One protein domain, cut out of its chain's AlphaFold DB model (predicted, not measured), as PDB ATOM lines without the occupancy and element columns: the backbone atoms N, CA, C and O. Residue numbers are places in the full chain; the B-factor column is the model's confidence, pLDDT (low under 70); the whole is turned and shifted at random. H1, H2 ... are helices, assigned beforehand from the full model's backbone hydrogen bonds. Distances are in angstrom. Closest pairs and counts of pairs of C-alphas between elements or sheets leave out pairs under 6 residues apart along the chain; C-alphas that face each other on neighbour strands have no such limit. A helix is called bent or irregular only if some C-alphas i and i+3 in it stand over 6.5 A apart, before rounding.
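What this domain is: This is residues 516 to 657 of the 1002 residues of the protein "LysM domain-containing protein" of Lactobacillus gigeriorum DSM 23908 = CRBIP 24.85 (UniProt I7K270). One long helix, H3, runs through most of a rod-shaped model, with the helical hairpin H1 and H2 packed along its first part and H4 and H5 packed along its last part, so that two three-helix bundles follow each other end to end and share H3. The first bundle is well formed, while in the second H5 sits more loosely on H3. The printed part has 142 residues with five named helices, H1 to H5 in chain order, and no named strand; the class is all helix. The whole is only just extended, close to loose, with a radius of gyration of the C-alphas of 22.1 A and spans of 74 by 24 by 19 A.

Where its parts are: Find C-alpha 565 at (373.412, -190.533, 85.948); from there H3, residues 565 to 607, runs 62.7 A to C-alpha 607 at (361.917, -139.683, 120.766). Before it come H1, residues 516 to 536, 30.5 A long, and H2, residues 540 to 558, 26.3 A long. H2 has a kink of 34 degrees near residue 548. After H3 come H4, residues 615 to 630, 22.5 A long, and H5, residues 639 to 657, 26.6 A long, which ends at C-alpha 657 at (372.814, -140.189, 121.450). H5 is irregular, with C-alphas 643 and 646 8.0 A apart, and has a kink of 61 degrees near residue 646.

How they stand to each other: Begin with H3, the hub, which touches the four other helices in an up and down bundle, each helix running against the one before it. Look at residues 565 to 583 of H3, which touch H1 at a shallow tilt of 22 degrees, the same way; the closest C-alphas, of Leu 523 and Ile 572, are 5.4 A apart. H2 touches H3 at 25 degrees, opposite ways, closest at the C-alphas of Gln 549 and Leu 575, 5.9 A. H1 and H2 form a hairpin, closest at the C-alphas of Val 527 and Thr 550, 5.5 A. Farther along, residues 596 to 607 of H3 touch H4, closest at the C-alphas of Ala 603 and Thr 621, 5.3 A. H5 touches H3 with 4 pairs of C-alphas within 8 A, closest at Ala 603 and Val 655, 7.2 A. H4 and H5 form a hairpin, closest at the C-alphas of Val 625 and Lys 656, 6.9 A. H2 and H5 are close but not clearly touching, with their closest C-alphas, those of Pro 540 and Val 639, 7.4 A apart; H1 is apart from H4 and H5, and H2 is apart from H4. In H1, H3 and H4 every O i to N i+4 pair is within hydrogen-bond range; in H2 and H5 it is 13 of 15 each.

The domain as a whole: The C-alphas of Ala 562 and Leu 612, the two farthest apart, are 74.3 A apart. The printed part has no cut. The link H1 to H2 is tight and the other three are short. The mean pLDDT of the printed part is 74.9, and 57 residues are under 70, among them residues 602 to 619 and 631 to 652.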
ATOM      1  N   LYS A 516     367.860-191.258  83.728       85.44
ATOM      2  CA  LYS A 516     368.628-190.088  83.275       85.44
ATOM      3  C   LYS A 516     367.735-188.887  82.940       85.44
ATOM      4  O   LYS A 516     368.012-187.798  83.435       85.44
ATOM      5  N   ASP A 517     366.662-189.067  82.173       84.25
ATOM      6  CA  ASP A 517     365.775-187.955  81.783       84.25
ATOM      7  C   ASP A 517     365.064-187.331  82.997       84.25
ATOM      8  O   ASP A 517     364.959-186.111  83.105       84.25
ATOM      9  N   LYS A 518     364.642-188.163  83.959       86.00
ATOM     10  CA  LYS A 518     364.025-187.709  85.222       86.00
ATOM     11  C   LYS A 518     364.996-186.883  86.075       86.00
ATOM     12  O   LYS A 518     364.592-185.895  86.679       86.00
ATOM     13  N   LEU A 519     366.277-187.252  86.087       92.25
ATOM     14  CA  LEU A 519     367.331-186.503  86.782       92.25
ATOM     15  C   LEU A 519     367.656-185.180  86.070       92.25
ATOM     16  O   LEU A 519     367.879-184.168  86.728       92.25
ATOM     17  N   LEU A 520     367.647-185.155  84.734       90.75
ATOM     18  CA  LEU A 520     367.804-183.911  83.973       90.75
ATOM     19  C   LEU A 520     366.645-182.937  84.248       90.75
ATOM     20  O   LEU A 520     366.891-181.741  84.388       90.75
ATOM     21  N   ALA A 521     365.414-183.433  84.418       88.00
ATOM     22  CA  ALA A 521     364.277-182.611  84.838       88.00
ATOM     23  C   ALA A 521     364.463-182.020  86.254       88.00
ATOM     24  O   ALA A 521     364.370-180.804  86.408       88.00
ATOM     25  N   GLU A 522     364.818-182.830  87.265       93.94
ATOM     26  CA  GLU A 522     365.088-182.315  88.626       93.94
ATOM     27  C   GLU A 522     366.224-181.275  88.632       93.94
ATOM     28  O   GLU A 522     366.144-180.258  89.326       93.94
ATOM     29  N   LEU A 523     367.274-181.486  87.830       94.94
ATOM     30  CA  LEU A 523     368.364-180.521  87.704       94.94
ATOM     31  C   LEU A 523     367.911-179.213  87.030       94.94
ATOM     32  O   LEU A 523     368.317-178.136  87.472       94.94
ATOM     33  N   GLN A 524     367.058-179.280  86.005       94.38
ATOM     34  CA  GLN A 524     366.504-178.098  85.341       94.38
ATOM     35  C   GLN A 524     365.615-177.275  86.283       94.38
ATOM     36  O   GLN A 524     365.734-176.047  86.307       94.38
ATOM     37  N   ASP A 525     364.788-177.926  87.103       92.12
ATOM     38  CA  ASP A 525     363.964-177.256  88.115       92.12
ATOM     39  C   ASP A 525     364.820-176.590  89.203       92.12
ATOM     40  O   ASP A 525     364.555-175.448  89.588       92.12
ATOM     41  N   LEU A 526     365.903-177.238  89.646       95.12
ATOM     42  CA  LEU A 526     366.860-176.640  90.585       95.12
ATOM     43  C   LEU A 526     367.615-175.446  89.984       95.12
ATOM     44  O   LEU A 526     367.822-174.449  90.677       95.12
ATOM     45  N   VAL A 527     367.988-175.499  88.702       95.56
ATOM     46  CA  VAL A 527     368.574-174.354  87.981       95.56
ATOM     47  C   VAL A 527     367.570-173.200  87.878       95.56
ATOM     48  O   VAL A 527     367.933-172.047  88.127       95.56
ATOM     49  N   ASN A 528     366.295-173.487  87.603       93.25
ATOM     50  CA  ASN A 528     365.230-172.483  87.546       93.25
ATOM     51  C   ASN A 528     364.976-171.830  88.916       93.25
ATOM     52  O   ASN A 528     364.955-170.601  89.020       93.25
ATOM     53  N   ALA A 529     364.860-172.632  89.979       89.44
ATOM     54  CA  ALA A 529     364.715-172.147  91.353       89.44
ATOM     55  C   ALA A 529     365.926-171.303  91.793       89.44
ATOM     56  O   ALA A 529     365.767-170.233  92.382       89.44
ATOM     57  N   SER A 530     367.137-171.739  91.440       92.31
ATOM     58  CA  SER A 530     368.376-171.009  91.706       92.31
ATOM     59  C   SER A 530     368.412-169.638  91.015       92.31
ATOM     60  O   SER A 530     368.702-168.621  91.650       92.31
ATOM     61  N   ASN A 531     368.037-169.576  89.732       91.50
ATOM     62  CA  ASN A 531     367.917-168.318  88.990       91.50
ATOM     63  C   ASN A 531     366.870-167.374  89.614       91.50
ATOM     64  O   ASN A 531     367.123-166.174  89.742       91.50
ATOM     65  N   ALA A 532     365.725-167.896  90.066       87.19
ATOM     66  CA  ALA A 532     364.708-167.104  90.762       87.19
ATOM     67  C   ALA A 532     365.237-166.503  92.082       87.19
ATOM     68  O   ALA A 532     365.015-165.318  92.352       87.19
ATOM     69  N   ILE A 533     366.003-167.275  92.863       84.25
ATOM     70  CA  ILE A 533     366.666-166.793  94.085       84.25
ATOM     71  C   ILE A 533     367.704-165.714  93.747       84.25
ATOM     72  O   ILE A 533     367.697-164.651  94.364       84.25
ATOM     73  N   MET A 534     368.562-165.909  92.742       86.00
ATOM     74  CA  MET A 534     369.570-164.904  92.358       86.00
ATOM     75  C   MET A 534     368.979-163.582  91.848       86.00
ATOM     76  O   MET A 534     369.602-162.531  92.010       86.00
ATOM     77  N   ASN A 535     367.794-163.627  91.235       81.25
ATOM     78  CA  ASN A 535     367.099-162.442  90.731       81.25
ATOM     79  C   ASN A 535     366.330-161.673  91.819       81.25
ATOM     80  O   ASN A 535     366.036-160.495  91.623       81.25
ATOM     81  N   THR A 536     366.013-162.310  92.951       76.50
ATOM     82  CA  THR A 536     365.221-161.720  94.050       76.50
ATOM     83  C   THR A 536     366.021-161.471  95.334       76.50
ATOM     84  O   THR A 536     365.627-160.633  96.144       76.50
ATOM     85  N   SER A 537     367.153-162.153  95.524       70.62
ATOM     86  CA  SER A 537     368.004-162.030  96.710       70.62
ATOM     87  C   SER A 537     368.779-160.711  96.755       70.62
ATOM     88  O   SER A 537     369.388-160.280  95.773       70.62
ATOM     89  N   THR A 538     368.818-160.111  97.946       65.25
ATOM     90  CA  THR A 538     369.658-158.955  98.293       65.25
ATOM     91  C   THR A 538     371.034-159.348  98.848       65.25
ATOM     92  O   THR A 538     371.827-158.466  99.168       65.25
ATOM     93  N   ASP A 539     371.351-160.645  98.944       67.62
ATOM     94  CA  ASP A 539     372.671-161.139  99.354       67.62
ATOM     95  C   ASP A 539     373.638-161.176  98.142       67.62
ATOM     96  O   ASP A 539     373.480-162.043  97.272       67.62
ATOM     97  N   PRO A 540     374.658-160.292  98.050       67.12
ATOM     98  CA  PRO A 540     375.646-160.316  96.966       67.12
ATOM     99  C   PRO A 540     376.377-161.655  96.776       67.12
ATOM    100  O   PRO A 540     376.740-161.982  95.644       67.12
ATOM    101  N   SER A 541     376.550-162.471  97.823       71.25
ATOM    102  CA  SER A 541     377.196-163.785  97.692       71.25
ATOM    103  C   SER A 541     376.347-164.787  96.900       71.25
ATOM    104  O   SER A 541     376.911-165.673  96.262       71.25
ATOM    105  N   ALA A 542     375.018-164.617  96.833       80.06
ATOM    106  CA  ALA A 542     374.146-165.492  96.043       80.06
ATOM    107  C   ALA A 542     374.501-165.451  94.543       80.06
ATOM    108  O   ALA A 542     374.583-166.489  93.888       80.06
ATOM    109  N   LYS A 543     374.809-164.271  93.988       79.94
ATOM    110  CA  LYS A 543     375.200-164.144  92.570       79.94
ATOM    111  C   LYS A 543     376.585-164.735  92.274       79.94
ATOM    112  O   LYS A 543     376.853-165.125  91.136       79.94
ATOM    113  N   GLN A 544     377.447-164.835  93.286       80.62
ATOM    114  CA  GLN A 544     378.792-165.394  93.162       80.62
ATOM    115  C   GLN A 544     378.806-166.915  93.383       80.62
ATOM    116  O   GLN A 544     379.187-167.656  92.479       80.62
ATOM    117  N   VAL A 545     378.366-167.377  94.559       85.25
ATOM    118  CA  VAL A 545     378.461-168.775  95.011       85.25
ATOM    119  C   VAL A 545     377.363-169.628  94.381       85.25
ATOM    120  O   VAL A 545     377.661-170.506  93.570       85.25
ATOM    121  N   LEU A 546     376.090-169.339  94.673       90.25
ATOM    122  CA  LEU A 546     374.957-170.043  94.063       90.25
ATOM    123  C   LEU A 546     374.971-169.869  92.532       90.25
ATOM    124  O   LEU A 546     374.752-170.829  91.796       90.25
ATOM    125  N   GLY A 547     375.350-168.690  92.030       89.69
ATOM    126  CA  GLY A 547     375.528-168.449  90.595       89.69
ATOM    127  C   GLY A 547     376.599-169.305  89.915       89.69
ATOM    128  O   GLY A 547     376.394-169.722  88.776       89.69
ATOM    129  N   ALA A 548     377.706-169.633  90.588       91.50
ATOM    130  CA  ALA A 548     378.678-170.591  90.054       91.50
ATOM    131  C   ALA A 548     378.078-172.001  89.943       91.50
ATOM    132  O   ALA A 548     378.217-172.653  88.908       91.50
ATOM    133  N   GLN A 549     377.330-172.428  90.962       93.00
ATOM    134  CA  GLN A 549     376.668-173.735  90.987       93.00
ATOM    135  C   GLN A 549     375.548-173.842  89.943       93.00
ATOM    136  O   GLN A 549     375.399-174.872  89.293       93.00
ATOM    137  N   THR A 550     374.820-172.748  89.711       94.50
ATOM    138  CA  THR A 550     373.793-172.654  88.660       94.50
ATOM    139  C   THR A 550     374.401-172.838  87.271       94.50
ATOM    140  O   THR A 550     373.850-173.572  86.458       94.50
ATOM    141  N   ARG A 551     375.567-172.227  87.009       94.12
ATOM    142  CA  ARG A 551     376.295-172.397  85.739       94.12
ATOM    143  C   ARG A 551     376.789-173.834  85.545       94.12
ATOM    144  O   ARG A 551     376.663-174.350  84.444       94.12
ATOM    145  N   SER A 552     377.268-174.493  86.603       91.88
ATOM    146  CA  SER A 552     377.659-175.914  86.563       91.88
ATOM    147  C   SER A 552     376.457-176.842  86.293       91.88
ATOM    148  O   SER A 552     376.536-177.770  85.484       91.88
ATOM    149  N   GLY A 553     375.300-176.537  86.895       93.56
ATOM    150  CA  GLY A 553     374.027-177.194  86.590       93.56
ATOM    151  C   GLY A 553     373.611-177.018  85.128       93.56
ATOM    152  O   GLY A 553     373.363-178.009  84.447       93.56
ATOM    153  N   GLN A 554     373.620-175.782  84.619       94.81
ATOM    154  CA  GLN A 554     373.284-175.486  83.222       94.81
ATOM    155  C   GLN A 554     374.231-176.192  82.242       94.81
ATOM    156  O   GLN A 554     373.762-176.899  81.361       94.81
ATOM    157  N   GLN A 555     375.549-176.141  82.462       92.75
ATOM    158  CA  GLN A 555     376.529-176.857  81.631       92.75
ATOM    159  C   GLN A 555     376.294-178.378  81.592       92.75
ATOM    160  O   GLN A 555     376.593-179.018  80.582       92.75
ATOM    161  N   THR A 556     375.741-178.964  82.659       92.19
ATOM    162  CA  THR A 556     375.370-180.389  82.722       92.19
ATOM    163  C   THR A 556     374.093-180.694  81.924       92.19
ATOM    164  O   THR A 556     373.973-181.779  81.356       92.19
ATOM    165  N   LEU A 557     373.159-179.740  81.839       90.75
ATOM    166  CA  LEU A 557     371.948-179.821  81.011       90.75
ATOM    167  C   LEU A 557     372.282-179.626  79.522       90.75
ATOM    168  O   LEU A 557     371.874-180.433  78.686       90.75
ATOM    169  N   ASP A 558     373.101-178.622  79.203       91.25
ATOM    170  CA  ASP A 558     373.558-178.316  77.842       91.25
ATOM    171  C   ASP A 558     374.342-179.498  77.235       91.25
ATOM    172  O   ASP A 558     374.160-179.855  76.073       91.25
ATOM    173  N   ASN A 559     375.168-180.168  78.051       89.06
ATOM    174  CA  ASN A 559     375.934-181.363  77.674       89.06
ATOM    175  C   ASN A 559     375.245-182.683  78.082       89.06
ATOM    176  O   ASN A 559     375.899-183.726  78.197       89.06
ATOM    177  N   SER A 560     373.923-182.663  78.285       83.31
ATOM    178  CA  SER A 560     373.118-183.794  78.782       83.31
ATOM    179  C   SER A 560     373.372-185.119  78.062       83.31
ATOM    180  O   SER A 560     373.405-186.164  78.711       83.31
ATOM    181  N   ASN A 561     373.626-185.112  76.750       79.19
ATOM    182  CA  ASN A 561     373.965-186.322  75.990       79.19
ATOM    183  C   ASN A 561     375.215-187.043  76.532       79.19
ATOM    184  O   ASN A 561     375.179-188.263  76.691       79.19
ATOM    185  N   ALA A 562     376.271-186.307  76.897       78.75
ATOM    186  CA  ALA A 562     377.528-186.860  77.411       78.75
ATOM    187  C   ALA A 562     377.497-187.182  78.921       78.75
ATOM    188  O   ALA A 562     378.301-187.981  79.402       78.75
ATOM    189  N   ALA A 563     376.574-186.584  79.681       81.06
ATOM    190  CA  ALA A 563     376.466-186.797  81.123       81.06
ATOM    191  C   ALA A 563     375.993-188.222  81.487       81.06
ATOM    192  O   ALA A 563     375.115-188.795  80.834       81.06
ATOM    193  N   ASN A 564     376.528-188.784  82.577       87.12
ATOM    194  CA  ASN A 564     376.049-190.037  83.177       87.12
ATOM    195  C   ASN A 564     375.193-189.764  84.430       87.12
ATOM    196  O   ASN A 564     375.306-188.706  85.048       87.12
ATOM    197  N   GLU A 565     374.343-190.721  84.822       89.38
ATOM    198  CA  GLU A 565     373.412-190.533  85.948       89.38
ATOM    199  C   GLU A 565     374.093-190.174  87.271       89.38
ATOM    200  O   GLU A 565     373.530-189.412  88.053       89.38
ATOM    201  N   THR A 566     375.284-190.714  87.544       90.38
ATOM    202  CA  THR A 566     376.020-190.447  88.786       90.38
ATOM    203  C   THR A 566     376.471-188.989  88.844       90.38
ATOM    204  O   THR A 566     376.261-188.327  89.858       90.38
ATOM    205  N   GLY A 567     377.009-188.455  87.743       90.00
ATOM    206  CA  GLY A 567     377.378-187.041  87.635       90.00
ATOM    207  C   GLY A 567     376.176-186.106  87.804       90.00
ATOM    208  O   GLY A 567     376.257-185.137  88.556       90.00
ATOM    209  N   ILE A 568     375.037-186.440  87.184       93.31
ATOM    210  CA  ILE A 568     373.804-185.647  87.312       93.31
ATOM    211  C   ILE A 568     373.293-185.683  88.768       93.31
ATOM    212  O   ILE A 568     372.990-184.630  89.322       93.31
ATOM    213  N   LYS A 569     373.288-186.850  89.434       93.75
ATOM    214  CA  LYS A 569     372.927-186.987  90.865       93.75
ATOM    215  C   LYS A 569     373.822-186.136  91.776       93.75
ATOM    216  O   LYS A 569     373.305-185.452  92.659       93.75
ATOM    217  N   SER A 570     375.135-186.114  91.540       91.62
ATOM    218  CA  SER A 570     376.066-185.249  92.283       91.62
ATOM    219  C   SER A 570     375.780-183.760  92.063       91.62
ATOM    220  O   SER A 570     375.776-182.983  93.019       91.62
ATOM    221  N   GLN A 571     375.488-183.352  90.822       93.44
ATOM    222  CA  GLN A 571     375.186-181.957  90.494       93.44
ATOM    223  C   GLN A 571     373.832-181.494  91.066       93.44
ATOM    224  O   GLN A 571     373.740-180.360  91.545       93.44
ATOM    225  N   ILE A 572     372.818-182.371  91.085       95.44
ATOM    226  CA  ILE A 572     371.540-182.169  91.790       95.44
ATOM    227  C   ILE A 572     371.802-181.937  93.278       95.44
ATOM    228  O   ILE A 572     371.418-180.896  93.802       95.44
ATOM    229  N   ALA A 573     372.486-182.868  93.954       93.56
ATOM    230  CA  ALA A 573     372.721-182.792  95.397       93.56
ATOM    231  C   ALA A 573     373.446-181.496  95.802       93.56
ATOM    232  O   ALA A 573     373.032-180.819  96.747       93.56
ATOM    233  N   MET A 574     374.475-181.109  95.041       92.31
ATOM    234  CA  MET A 574     375.226-179.877  95.271       92.31
ATOM    235  C   MET A 574     374.370-178.619  95.054       92.31
ATOM    236  O   MET A 574     374.365-177.736  95.910       92.31
ATOM    237  N   LEU A 575     373.615-178.523  93.953       94.31
ATOM    238  CA  LEU A 575     372.790-177.339  93.684       94.31
ATOM    239  C   LEU A 575     371.613-177.224  94.672       94.31
ATOM    240  O   LEU A 575     371.320-176.129  95.146       94.31
ATOM    241  N   LYS A 576     370.997-178.351  95.047       94.88
ATOM    242  CA  LYS A 576     369.889-178.445  96.014       94.88
ATOM    243  C   LYS A 576     370.277-177.934  97.402       94.88
ATOM    244  O   LYS A 576     369.512-177.182  98.002       94.88
ATOM    245  N   TYR A 577     371.486-178.263  97.871       92.38
ATOM    246  CA  TYR A 577     372.047-177.714  99.110       92.38
ATOM    247  C   TYR A 577     372.121-176.179  99.073       92.38
ATOM    248  O   TYR A 577     371.609-175.509  99.970       92.38
ATOM    249  N   TRP A 578     372.703-175.608  98.013       88.88
ATOM    250  CA  TRP A 578     372.862-174.156  97.898       88.88
ATOM    251  C   TRP A 578     371.532-173.413  97.696       88.88
ATOM    252  O   TRP A 578     371.370-172.317  98.233       88.88
ATOM    253  N   VAL A 579     370.572-174.005  96.978       89.81
ATOM    254  CA  VAL A 579     369.213-173.458  96.809       89.81
ATOM    255  C   VAL A 579     368.506-173.322  98.162       89.81
ATOM    256  O   VAL A 579     368.046-172.231  98.497       89.81
ATOM    257  N   GLU A 580     368.466-174.380  98.978       86.19
ATOM    258  CA  GLU A 580     367.800-174.337 100.291       86.19
ATOM    259  C   GLU A 580     368.561-173.481 101.322       86.19
ATOM    260  O   GLU A 580     367.932-172.762 102.103       86.19
ATOM    261  N   PHE A 581     369.900-173.461 101.278       85.38
ATOM    262  CA  PHE A 581     370.715-172.544 102.085       85.38
ATOM    263  C   PHE A 581     370.356-171.075 101.815       85.38
ATOM    264  O   PHE A 581     370.013-170.339 102.743       85.38
ATOM    265  N   TYR A 582     370.375-170.635 100.550       82.50
ATOM    266  CA  TYR A 582     370.110-169.230 100.222       82.50
ATOM    267  C   TYR A 582     368.645-168.824 100.418       82.50
ATOM    268  O   TYR A 582     368.397-167.699 100.842       82.50
ATOM    269  N   LYS A 583     367.693-169.736 100.194       79.94
ATOM    270  CA  LYS A 583     366.255-169.562 100.479       79.94
ATOM    271  C   LYS A 583     365.963-169.367 101.976       79.94
ATOM    272  O   LYS A 583     365.159-168.510 102.353       79.94
ATOM    273  N   THR A 584     366.650-170.120 102.836       74.75
ATOM    274  CA  THR A 584     366.574-169.957 104.299       74.75
ATOM    275  C   THR A 584     367.168-168.604 104.700       74.75
ATOM    276  O   THR A 584     366.484-167.754 105.273       74.75
ATOM    277  N   ARG A 585     368.403-168.340 104.262       73.00
ATOM    278  CA  ARG A 585     369.174-167.125 104.550       73.00
ATOM    279  C   ARG A 585     368.518-165.824 104.067       73.00
ATOM    280  O   ARG A 585     368.604-164.804 104.750       73.00
ATOM    281  N   SER A 586     367.828-165.830 102.921       68.12
ATOM    282  CA  SER A 586     367.058-164.667 102.452       68.12
ATOM    283  C   SER A 586     365.850-164.370 103.343       68.12
ATOM    284  O   SER A 586     365.495-163.208 103.534       68.12
ATOM    285  N   THR A 587     365.240-165.411 103.918       66.19
ATOM    286  CA  THR A 587     364.097-165.289 104.835       66.19
ATOM    287  C   THR A 587     364.545-164.722 106.185       66.19
ATOM    288  O   THR A 587     363.923-163.796 106.704       66.19
ATOM    289  N   GLU A 588     365.672-165.203 106.715       66.00
ATOM    290  CA  GLU A 588     366.320-164.656 107.915       66.00
ATOM    291  C   GLU A 588     366.673-163.172 107.743       66.00
ATOM    292  O   GLU A 588     366.304-162.346 108.578       66.00
ATOM    293  N   LEU A 589     367.320-162.809 106.627       65.69
ATOM    294  CA  LEU A 589     367.708-161.427 106.333       65.69
ATOM    295  C   LEU A 589     366.498-160.482 106.248       65.69
ATOM    296  O   LEU A 589     366.531-159.379 106.798       65.69
ATOM    297  N   ALA A 590     365.416-160.918 105.596       65.69
ATOM    298  CA  ALA A 590     364.175-160.152 105.509       65.69
ATOM    299  C   ALA A 590     363.517-159.956 106.889       65.69
ATOM    300  O   ALA A 590     363.065-158.852 107.202       65.69
ATOM    301  N   ASN A 591     363.507-160.995 107.729       65.00
ATOM    302  CA  ASN A 591     362.952-160.934 109.082       65.00
ATOM    303  C   ASN A 591     363.762-160.004 109.998       65.00
ATOM    304  O   ASN A 591     363.171-159.138 110.647       65.00
ATOM    305  N   SER A 592     365.097-160.113 110.004       65.31
ATOM    306  CA  SER A 592     365.971-159.224 110.783       65.31
ATOM    307  C   SER A 592     365.837-157.766 110.347       65.31
ATOM    308  O   SER A 592     365.688-156.887 111.198       65.31
ATOM    309  N   LYS A 593     365.804-157.488 109.031       69.12
ATOM    310  CA  LYS A 593     365.598-156.117 108.538       69.12
ATOM    311  C   LYS A 593     364.226-155.572 108.942       69.12
ATOM    312  O   LYS A 593     364.139-154.432 109.385       69.12
ATOM    313  N   LYS A 594     363.161-156.375 108.835       71.31
ATOM    314  CA  LYS A 594     361.811-155.959 109.240       71.31
ATOM    315  C   LYS A 594     361.745-155.637 110.738       71.31
ATOM    316  O   LYS A 594     361.173-154.617 111.105       71.31
ATOM    317  N   LEU A 595     362.331-156.481 111.591       65.69
ATOM    318  CA  LEU A 595     362.377-156.249 113.038       65.69
ATOM    319  C   LEU A 595     363.134-154.956 113.372       65.69
ATOM    320  O   LEU A 595     362.655-154.165 114.180       65.69
ATOM    321  N   TYR A 596     364.261-154.700 112.704       69.44
ATOM    322  CA  TYR A 596     364.987-153.435 112.822       69.44
ATOM    323  C   TYR A 596     364.160-152.228 112.345       69.44
ATOM    324  O   TYR A 596     364.095-151.230 113.057       69.44
ATOM    325  N   ASP A 597     363.493-152.312 111.189       71.62
ATOM    326  CA  ASP A 597     362.655-151.224 110.659       71.62
ATOM    327  C   ASP A 597     361.494-150.882 111.616       71.62
ATOM    328  O   ASP A 597     361.217-149.702 111.848       71.62
ATOM    329  N   ASP A 598     360.848-151.898 112.204       70.62
ATOM    330  CA  ASP A 598     359.777-151.734 113.196       70.62
ATOM    331  C   ASP A 598     360.303-151.108 114.506       70.62
ATOM    332  O   ASP A 598     359.747-150.119 114.989       70.62
ATOM    333  N   VAL A 599     361.405-151.630 115.064       65.06
ATOM    334  CA  VAL A 599     362.014-151.142 116.320       65.06
ATOM    335  C   VAL A 599     362.571-149.724 116.168       65.06
ATOM    336  O   VAL A 599     362.389-148.886 117.053       65.06
ATOM    337  N   LEU A 600     363.193-149.407 115.028       70.12
ATOM    338  CA  LEU A 600     363.676-148.062 114.719       70.12
ATOM    339  C   LEU A 600     362.518-147.071 114.548       70.12
ATOM    340  O   LEU A 600     362.649-145.905 114.929       70.12
ATOM    341  N   ALA A 601     361.390-147.512 113.984       72.50
ATOM    342  CA  ALA A 601     360.182-146.702 113.898       72.50
ATOM    343  C   ALA A 601     359.560-146.450 115.281       72.50
ATOM    344  O   ALA A 601     359.131-145.326 115.537       72.50
ATOM    345  N   GLU A 602     359.560-147.440 116.183       69.38
ATOM    346  CA  GLU A 602     359.088-147.281 117.565       69.38
ATOM    347  C   GLU A 602     359.990-146.324 118.363       69.38
ATOM    348  O   GLU A 602     359.505-145.318 118.882       69.38
ATOM    349  N   ALA A 603     361.309-146.552 118.380       64.81
ATOM    350  CA  ALA A 603     362.263-145.697 119.092       64.81
ATOM    351  C   ALA A 603     362.221-144.241 118.590       64.81
ATOM    352  O   ALA A 603     362.215-143.298 119.383       64.81
ATOM    353  N   LYS A 604     362.103-144.033 117.270       67.56
ATOM    354  CA  LYS A 604     361.905-142.689 116.704       67.56
ATOM    355  C   LYS A 604     360.530-142.110 117.025       67.56
ATOM    356  O   LYS A 604     360.447-140.898 117.199       67.56
ATOM    357  N   ALA A 605     359.465-142.907 117.111       65.19
ATOM    358  CA  ALA A 605     358.149-142.406 117.513       65.19
ATOM    359  C   ALA A 605     358.150-141.901 118.965       65.19
ATOM    360  O   ALA A 605     357.568-140.851 119.230       65.19
ATOM    361  N   ILE A 606     358.856-142.596 119.863       57.22
ATOM    362  CA  ILE A 606     359.027-142.208 121.268       57.22
ATOM    363  C   ILE A 606     359.852-140.916 121.376       57.22
ATOM    364  O   ILE A 606     359.360-139.916 121.897       57.22
ATOM    365  N   LEU A 607     361.050-140.874 120.778       56.28
ATOM    366  CA  LEU A 607     361.917-139.683 120.766       56.28
ATOM    367  C   LEU A 607     361.303-138.461 120.044       56.28
ATOM    368  O   LEU A 607     361.789-137.343 120.201       56.28
ATOM    369  N   ASN A 608     360.236-138.648 119.255       55.62
ATOM    370  CA  ASN A 608     359.502-137.575 118.568       55.62
ATOM    371  C   ASN A 608     358.057-137.404 119.081       55.62
ATOM    372  O   ASN A 608     357.215-136.851 118.364       55.62
ATOM    373  N   SER A 609     357.759-137.831 120.316       53.03
ATOM    374  CA  SER A 609     356.458-137.615 120.975       53.03
ATOM    375  C   SER A 609     356.053-136.130 120.988       53.03
ATOM    376  O   SER A 609     354.895-135.786 120.725       53.03
ATOM    377  N   GLY A 610     357.023-135.237 121.209       44.53
ATOM    378  CA  GLY A 610     356.868-133.779 121.245       44.53
ATOM    379  C   GLY A 610     356.794-133.173 122.651       44.53
ATOM    380  O   GLY A 610     356.776-131.950 122.760       44.53
ATOM    381  N   THR A 611     356.778-134.005 123.693       42.62
ATOM    382  CA  THR A 611     357.093-133.639 125.085       42.62
ATOM    383  C   THR A 611     358.596-133.831 125.345       42.62
ATOM    384  O   THR A 611     359.338-134.213 124.437       42.62
ATOM    385  N   LEU A 612     359.062-133.600 126.579       42.59
ATOM    386  CA  LEU A 612     360.264-134.301 127.044       42.59
ATOM    387  C   LEU A 612     359.995-135.822 126.967       42.59
ATOM    388  O   LEU A 612     358.848-136.231 127.194       42.59
ATOM    389  N   PRO A 613     360.977-136.666 126.602       52.91
ATOM    390  CA  PRO A 613     360.786-138.108 126.621       52.91
ATOM    391  C   PRO A 613     360.817-138.549 128.084       52.91
ATOM    392  O   PRO A 613     361.890-138.637 128.664       52.91
ATOM    393  N   ASP A 614     359.642-138.780 128.666       56.22
ATOM    394  CA  ASP A 614     359.452-139.207 130.057       56.22
ATOM    395  C   ASP A 614     360.312-140.426 130.461       56.22
ATOM    396  O   ASP A 614     360.832-141.145 129.603       56.22
ATOM    397  N   HIS A 615     360.470-140.695 131.764       59.47
ATOM    398  CA  HIS A 615     361.371-141.765 132.218       59.47
ATOM    399  C   HIS A 615     361.016-143.136 131.601       59.47
ATOM    400  O   HIS A 615     361.919-143.910 131.259       59.47
ATOM    401  N   ASP A 616     359.734-143.451 131.402       60.34
ATOM    402  CA  ASP A 616     359.318-144.694 130.741       60.34
ATOM    403  C   ASP A 616     359.651-144.681 129.248       60.34
ATOM    404  O   ASP A 616     360.149-145.674 128.727       60.34
ATOM    405  N   SER A 617     359.458-143.552 128.567       60.38
ATOM    406  CA  SER A 617     359.879-143.325 127.182       60.38
ATOM    407  C   SER A 617     361.395-143.502 127.005       60.38
ATOM    408  O   SER A 617     361.828-144.172 126.064       60.38
ATOM    409  N   VAL A 618     362.217-142.985 127.921       65.12
ATOM    410  CA  VAL A 618     363.678-143.199 127.954       65.12
ATOM    411  C   VAL A 618     364.027-144.664 128.223       65.12
ATOM    412  O   VAL A 618     364.869-145.247 127.534       65.12
ATOM    413  N   SER A 619     363.347-145.298 129.179       65.50
ATOM    414  CA  SER A 619     363.568-146.707 129.540       65.50
ATOM    415  C   SER A 619     363.170-147.650 128.405       65.50
ATOM    416  O   SER A 619     363.889-148.596 128.093       65.50
ATOM    417  N   ARG A 620     362.055-147.362 127.727       72.94
ATOM    418  CA  ARG A 620     361.578-148.086 126.551       72.94
ATOM    419  C   ARG A 620     362.505-147.867 125.362       72.94
ATOM    420  O   ARG A 620     362.848-148.832 124.688       72.94
ATOM    421  N   THR A 621     362.970-146.639 125.139       68.19
ATOM    422  CA  THR A 621     363.983-146.347 124.112       68.19
ATOM    423  C   THR A 621     365.271-147.121 124.389       68.19
ATOM    424  O   THR A 621     365.826-147.701 123.459       68.19
ATOM    425  N   GLN A 622     365.699-147.243 125.652       76.25
ATOM    426  CA  GLN A 622     366.845-148.079 126.011       76.25
ATOM    427  C   GLN A 622     366.579-149.570 125.748       76.25
ATOM    428  O   GLN A 622     367.370-150.200 125.059       76.25
ATOM    429  N   GLN A 623     365.431-150.120 126.164       77.81
ATOM    430  CA  GLN A 623     365.053-151.506 125.837       77.81
ATOM    431  C   GLN A 623     365.046-151.779 124.324       77.81
ATOM    432  O   GLN A 623     365.360-152.893 123.898       77.81
ATOM    433  N   LEU A 624     364.651-150.798 123.506       71.12
ATOM    434  CA  LEU A 624     364.656-150.883 122.044       71.12
ATOM    435  C   LEU A 624     366.085-150.782 121.476       71.12
ATOM    436  O   LEU A 624     366.405-151.496 120.529       71.12
ATOM    437  N   VAL A 625     366.968-149.974 122.079       73.88
ATOM    438  CA  VAL A 625     368.416-149.976 121.791       73.88
ATOM    439  C   VAL A 625     369.032-151.339 122.111       73.88
ATOM    440  O   VAL A 625     369.692-151.907 121.246       73.88
ATOM    441  N   ASP A 626     368.758-151.909 123.283       81.06
ATOM    442  CA  ASP A 626     369.279-153.218 123.698       81.06
ATOM    443  C   ASP A 626     368.776-154.347 122.776       81.06
ATOM    444  O   ASP A 626     369.487-155.318 122.509       81.06
ATOM    445  N   GLN A 627     367.546-154.228 122.260       74.00
ATOM    446  CA  GLN A 627     367.004-155.122 121.229       74.00
ATOM    447  C   GLN A 627     367.718-154.942 119.884       74.00
ATOM    448  O   GLN A 627     368.087-155.944 119.273       74.00
ATOM    449  N   MET A 628     367.969-153.701 119.444       71.69
ATOM    450  CA  MET A 628     368.758-153.430 118.235       71.69
ATOM    451  C   MET A 628     370.181-153.992 118.349       71.69
ATOM    452  O   MET A 628     370.668-154.585 117.392       71.69
ATOM    453  N   GLU A 629     370.833-153.882 119.510       74.50
ATOM    454  CA  GLU A 629     372.158-154.475 119.727       74.50
ATOM    455  C   GLU A 629     372.141-156.006 119.670       74.50
ATOM    456  O   GLU A 629     373.021-156.592 119.046       74.50
ATOM    457  N   LYS A 630     371.122-156.661 120.242       72.44
ATOM    458  CA  LYS A 630     370.984-158.130 120.202       72.44
ATOM    459  C   LYS A 630     370.754-158.694 118.798       72.44
ATOM    460  O   LYS A 630     371.124-159.838 118.554       72.44
ATOM    461  N   VAL A 631     370.163-157.920 117.883       66.12
ATOM    462  CA  VAL A 631     369.969-158.320 116.471       66.12
ATOM    463  C   VAL A 631     371.050-157.778 115.530       66.12
ATOM    464  O   VAL A 631     370.966-157.966 114.317       66.12
ATOM    465  N   ARG A 632     372.082-157.114 116.066       66.12
ATOM    466  CA  ARG A 632     373.231-156.648 115.288       66.12
ATOM    467  C   ARG A 632     374.049-157.845 114.780       66.12
ATOM    468  O   ARG A 632     374.436-158.684 115.591       66.12
ATOM    469  N   PRO A 633     374.421-157.898 113.487       61.12
ATOM    470  CA  PRO A 633     375.397-158.868 113.000       61.12
ATOM    471  C   PRO A 633     376.733-158.720 113.747       61.12
ATOM    472  O   PRO A 633     377.354-157.656 113.714       61.12
ATOM    473  N   SER A 634     377.153-159.783 114.434       54.78
ATOM    474  CA  SER A 634     378.359-159.810 115.275       54.78
ATOM    475  C   SER A 634     379.656-160.030 114.488       54.78
ATOM    476  O   SER A 634     380.716-159.607 114.942       54.78
ATOM    477  N   ASP A 635     379.579-160.647 113.305       56.91
ATOM    478  CA  ASP A 635     380.701-160.826 112.376       56.91
ATOM    479  C   ASP A 635     380.796-159.644 111.383       56.91
ATOM    480  O   ASP A 635     379.886-159.477 110.559       56.91
ATOM    481  N   PRO A 636     381.893-158.855 111.395       48.56
ATOM    482  CA  PRO A 636     382.118-157.758 110.449       48.56
ATOM    483  C   PRO A 636     382.236-158.194 108.982       48.56
ATOM    484  O   PRO A 636     382.006-157.382 108.087       48.56
ATOM    485  N   ASN A 637     382.591-159.457 108.722       45.06
ATOM    486  CA  ASN A 637     382.717-160.010 107.370       45.06
ATOM    487  C   ASN A 637     381.387-160.574 106.845       45.06
ATOM    488  O   ASN A 637     381.283-160.947 105.673       45.06
ATOM    489  N   SER A 638     380.355-160.633 107.691       50.56
ATOM    490  CA  SER A 638     379.052-161.146 107.295       50.56
ATOM    491  C   SER A 638     378.390-160.215 106.280       50.56
ATOM    492  O   SER A 638     378.405-158.990 106.400       50.56
ATOM    493  N   VAL A 639     377.719-160.791 105.282       46.19
ATOM    494  CA  VAL A 639     376.998-160.002 104.268       46.19
ATOM    495  C   VAL A 639     375.897-159.127 104.891       46.19
ATOM    496  O   VAL A 639     375.616-158.044 104.382       46.19
ATOM    497  N   GLN A 640     375.323-159.536 106.032       48.91
ATOM    498  CA  GLN A 640     374.375-158.702 106.782       48.91
ATOM    499  C   GLN A 640     375.029-157.405 107.288       48.91
ATOM    500  O   GLN A 640     374.414-156.341 107.219       48.91
ATOM    501  N   TYR A 641     376.286-157.481 107.739       50.44
ATOM    502  CA  TYR A 641     377.091-156.315 108.090       50.44
ATOM    503  C   TYR A 641     377.406-155.479 106.840       50.44
ATOM    504  O   TYR A 641     377.105-154.292 106.806       50.44
ATOM    505  N   ILE A 642     377.926-156.084 105.769       49.12
ATOM    506  CA  ILE A 642     378.373-155.341 104.574       49.12
ATOM    507  C   ILE A 642     377.238-154.541 103.905       49.12
ATOM    508  O   ILE A 642     377.475-153.419 103.459       49.12
ATOM    509  N   VAL A 643     376.011-155.074 103.847       51.06
ATOM    510  CA  VAL A 643     374.882-154.403 103.169       51.06
ATOM    511  C   VAL A 643     374.200-153.340 104.045       51.06
ATOM    512  O   VAL A 643     373.735-152.339 103.507       51.06
ATOM    513  N   TYR A 644     374.142-153.520 105.372       52.59
ATOM    514  CA  TYR A 644     373.318-152.669 106.251       52.59
ATOM    515  C   TYR A 644     374.061-151.992 107.416       52.59
ATOM    516  O   TYR A 644     373.495-151.089 108.027       52.59
ATOM    517  N   ALA A 645     375.311-152.353 107.737       54.91
ATOM    518  CA  ALA A 645     376.028-151.797 108.892       54.91
ATOM    519  C   ALA A 645     376.187-150.264 108.898       54.91
ATOM    520  O   ALA A 645     376.123-149.715 109.999       54.91
ATOM    521  N   PRO A 646     376.363-149.545 107.766       57.22
ATOM    522  CA  PRO A 646     376.425-148.082 107.784       57.22
ATOM    523  C   PRO A 646     375.102-147.462 108.251       57.22
ATOM    524  O   PRO A 646     375.075-146.735 109.241       57.22
ATOM    525  N   GLU A 647     373.983-147.826 107.612       55.72
ATOM    526  CA  GLU A 647     372.656-147.331 107.997       55.72
ATOM    527  C   GLU A 647     372.271-147.776 109.411       55.72
ATOM    528  O   GLU A 647     371.720-146.985 110.173       55.72
ATOM    529  N   PHE A 648     372.579-149.023 109.777       59.03
ATOM    530  CA  PHE A 648     372.351-149.561 111.115       59.03
ATOM    531  C   PHE A 648     373.121-148.765 112.173       59.03
ATOM    532  O   PHE A 648     372.536-148.336 113.166       59.03
ATOM    533  N   LYS A 649     374.423-148.531 111.955       63.62
ATOM    534  CA  LYS A 649     375.283-147.808 112.894       63.62
ATOM    535  C   LYS A 649     374.827-146.363 113.050       63.62
ATOM    536  O   LYS A 649     374.564-145.948 114.171       63.62
ATOM    537  N   ASP A 650     374.680-145.620 111.956       63.97
ATOM    538  CA  ASP A 650     374.379-144.186 112.017       63.97
ATOM    539  C   ASP A 650     373.010-143.910 112.666       63.97
ATOM    540  O   ASP A 650     372.842-142.925 113.389       63.97
ATOM    541  N   ASN A 651     372.028-144.795 112.464       61.94
ATOM    542  CA  ASN A 651     370.725-144.695 113.121       61.94
ATOM    543  C   ASN A 651     370.752-145.159 114.586       61.94
ATOM    544  O   ASN A 651     370.109-144.520 115.419       61.94
ATOM    545  N   LEU A 652     371.473-146.235 114.916       67.50
ATOM    546  CA  LEU A 652     371.597-146.713 116.295       67.50
ATOM    547  C   LEU A 652     372.385-145.721 117.158       67.50
ATOM    548  O   LEU A 652     371.953-145.402 118.262       67.50
ATOM    549  N   ASP A 653     373.494-145.188 116.646       72.31
ATOM    550  CA  ASP A 653     374.308-144.177 117.322       72.31
ATOM    551  C   ASP A 653     373.529-142.852 117.474       72.31
ATOM    552  O   ASP A 653     373.667-142.181 118.497       72.31
ATOM    553  N   LEU A 654     372.635-142.507 116.532       68.00
ATOM    554  CA  LEU A 654     371.688-141.393 116.687       68.00
ATOM    555  C   LEU A 654     370.673-141.642 117.815       68.00
ATOM    556  O   LEU A 654     370.544-140.793 118.693       68.00
ATOM    557  N   VAL A 655     369.981-142.789 117.825       65.94
ATOM    558  CA  VAL A 655     368.989-143.117 118.871       65.94
ATOM    559  C   VAL A 655     369.655-143.193 120.247       65.94
ATOM    560  O   VAL A 655     369.151-142.605 121.200       65.94
ATOM    561  N   LYS A 656     370.829-143.829 120.350       72.94
ATOM    562  CA  LYS A 656     371.652-143.847 121.569       72.94
ATOM    563  C   LYS A 656     372.018-142.445 122.035       72.94
ATOM    564  O   LYS A 656     371.903-142.157 123.221       72.94
ATOM    565  N   LYS A 657     372.453-141.571 121.122       74.06
ATOM    566  CA  LYS A 657     372.814-140.189 121.450       74.06
ATOM    567  C   LYS A 657     371.609-139.393 121.943       74.06
ATOM    568  O   LYS A 657     371.735-138.695 122.941       74.06
TER     569      LYS A 657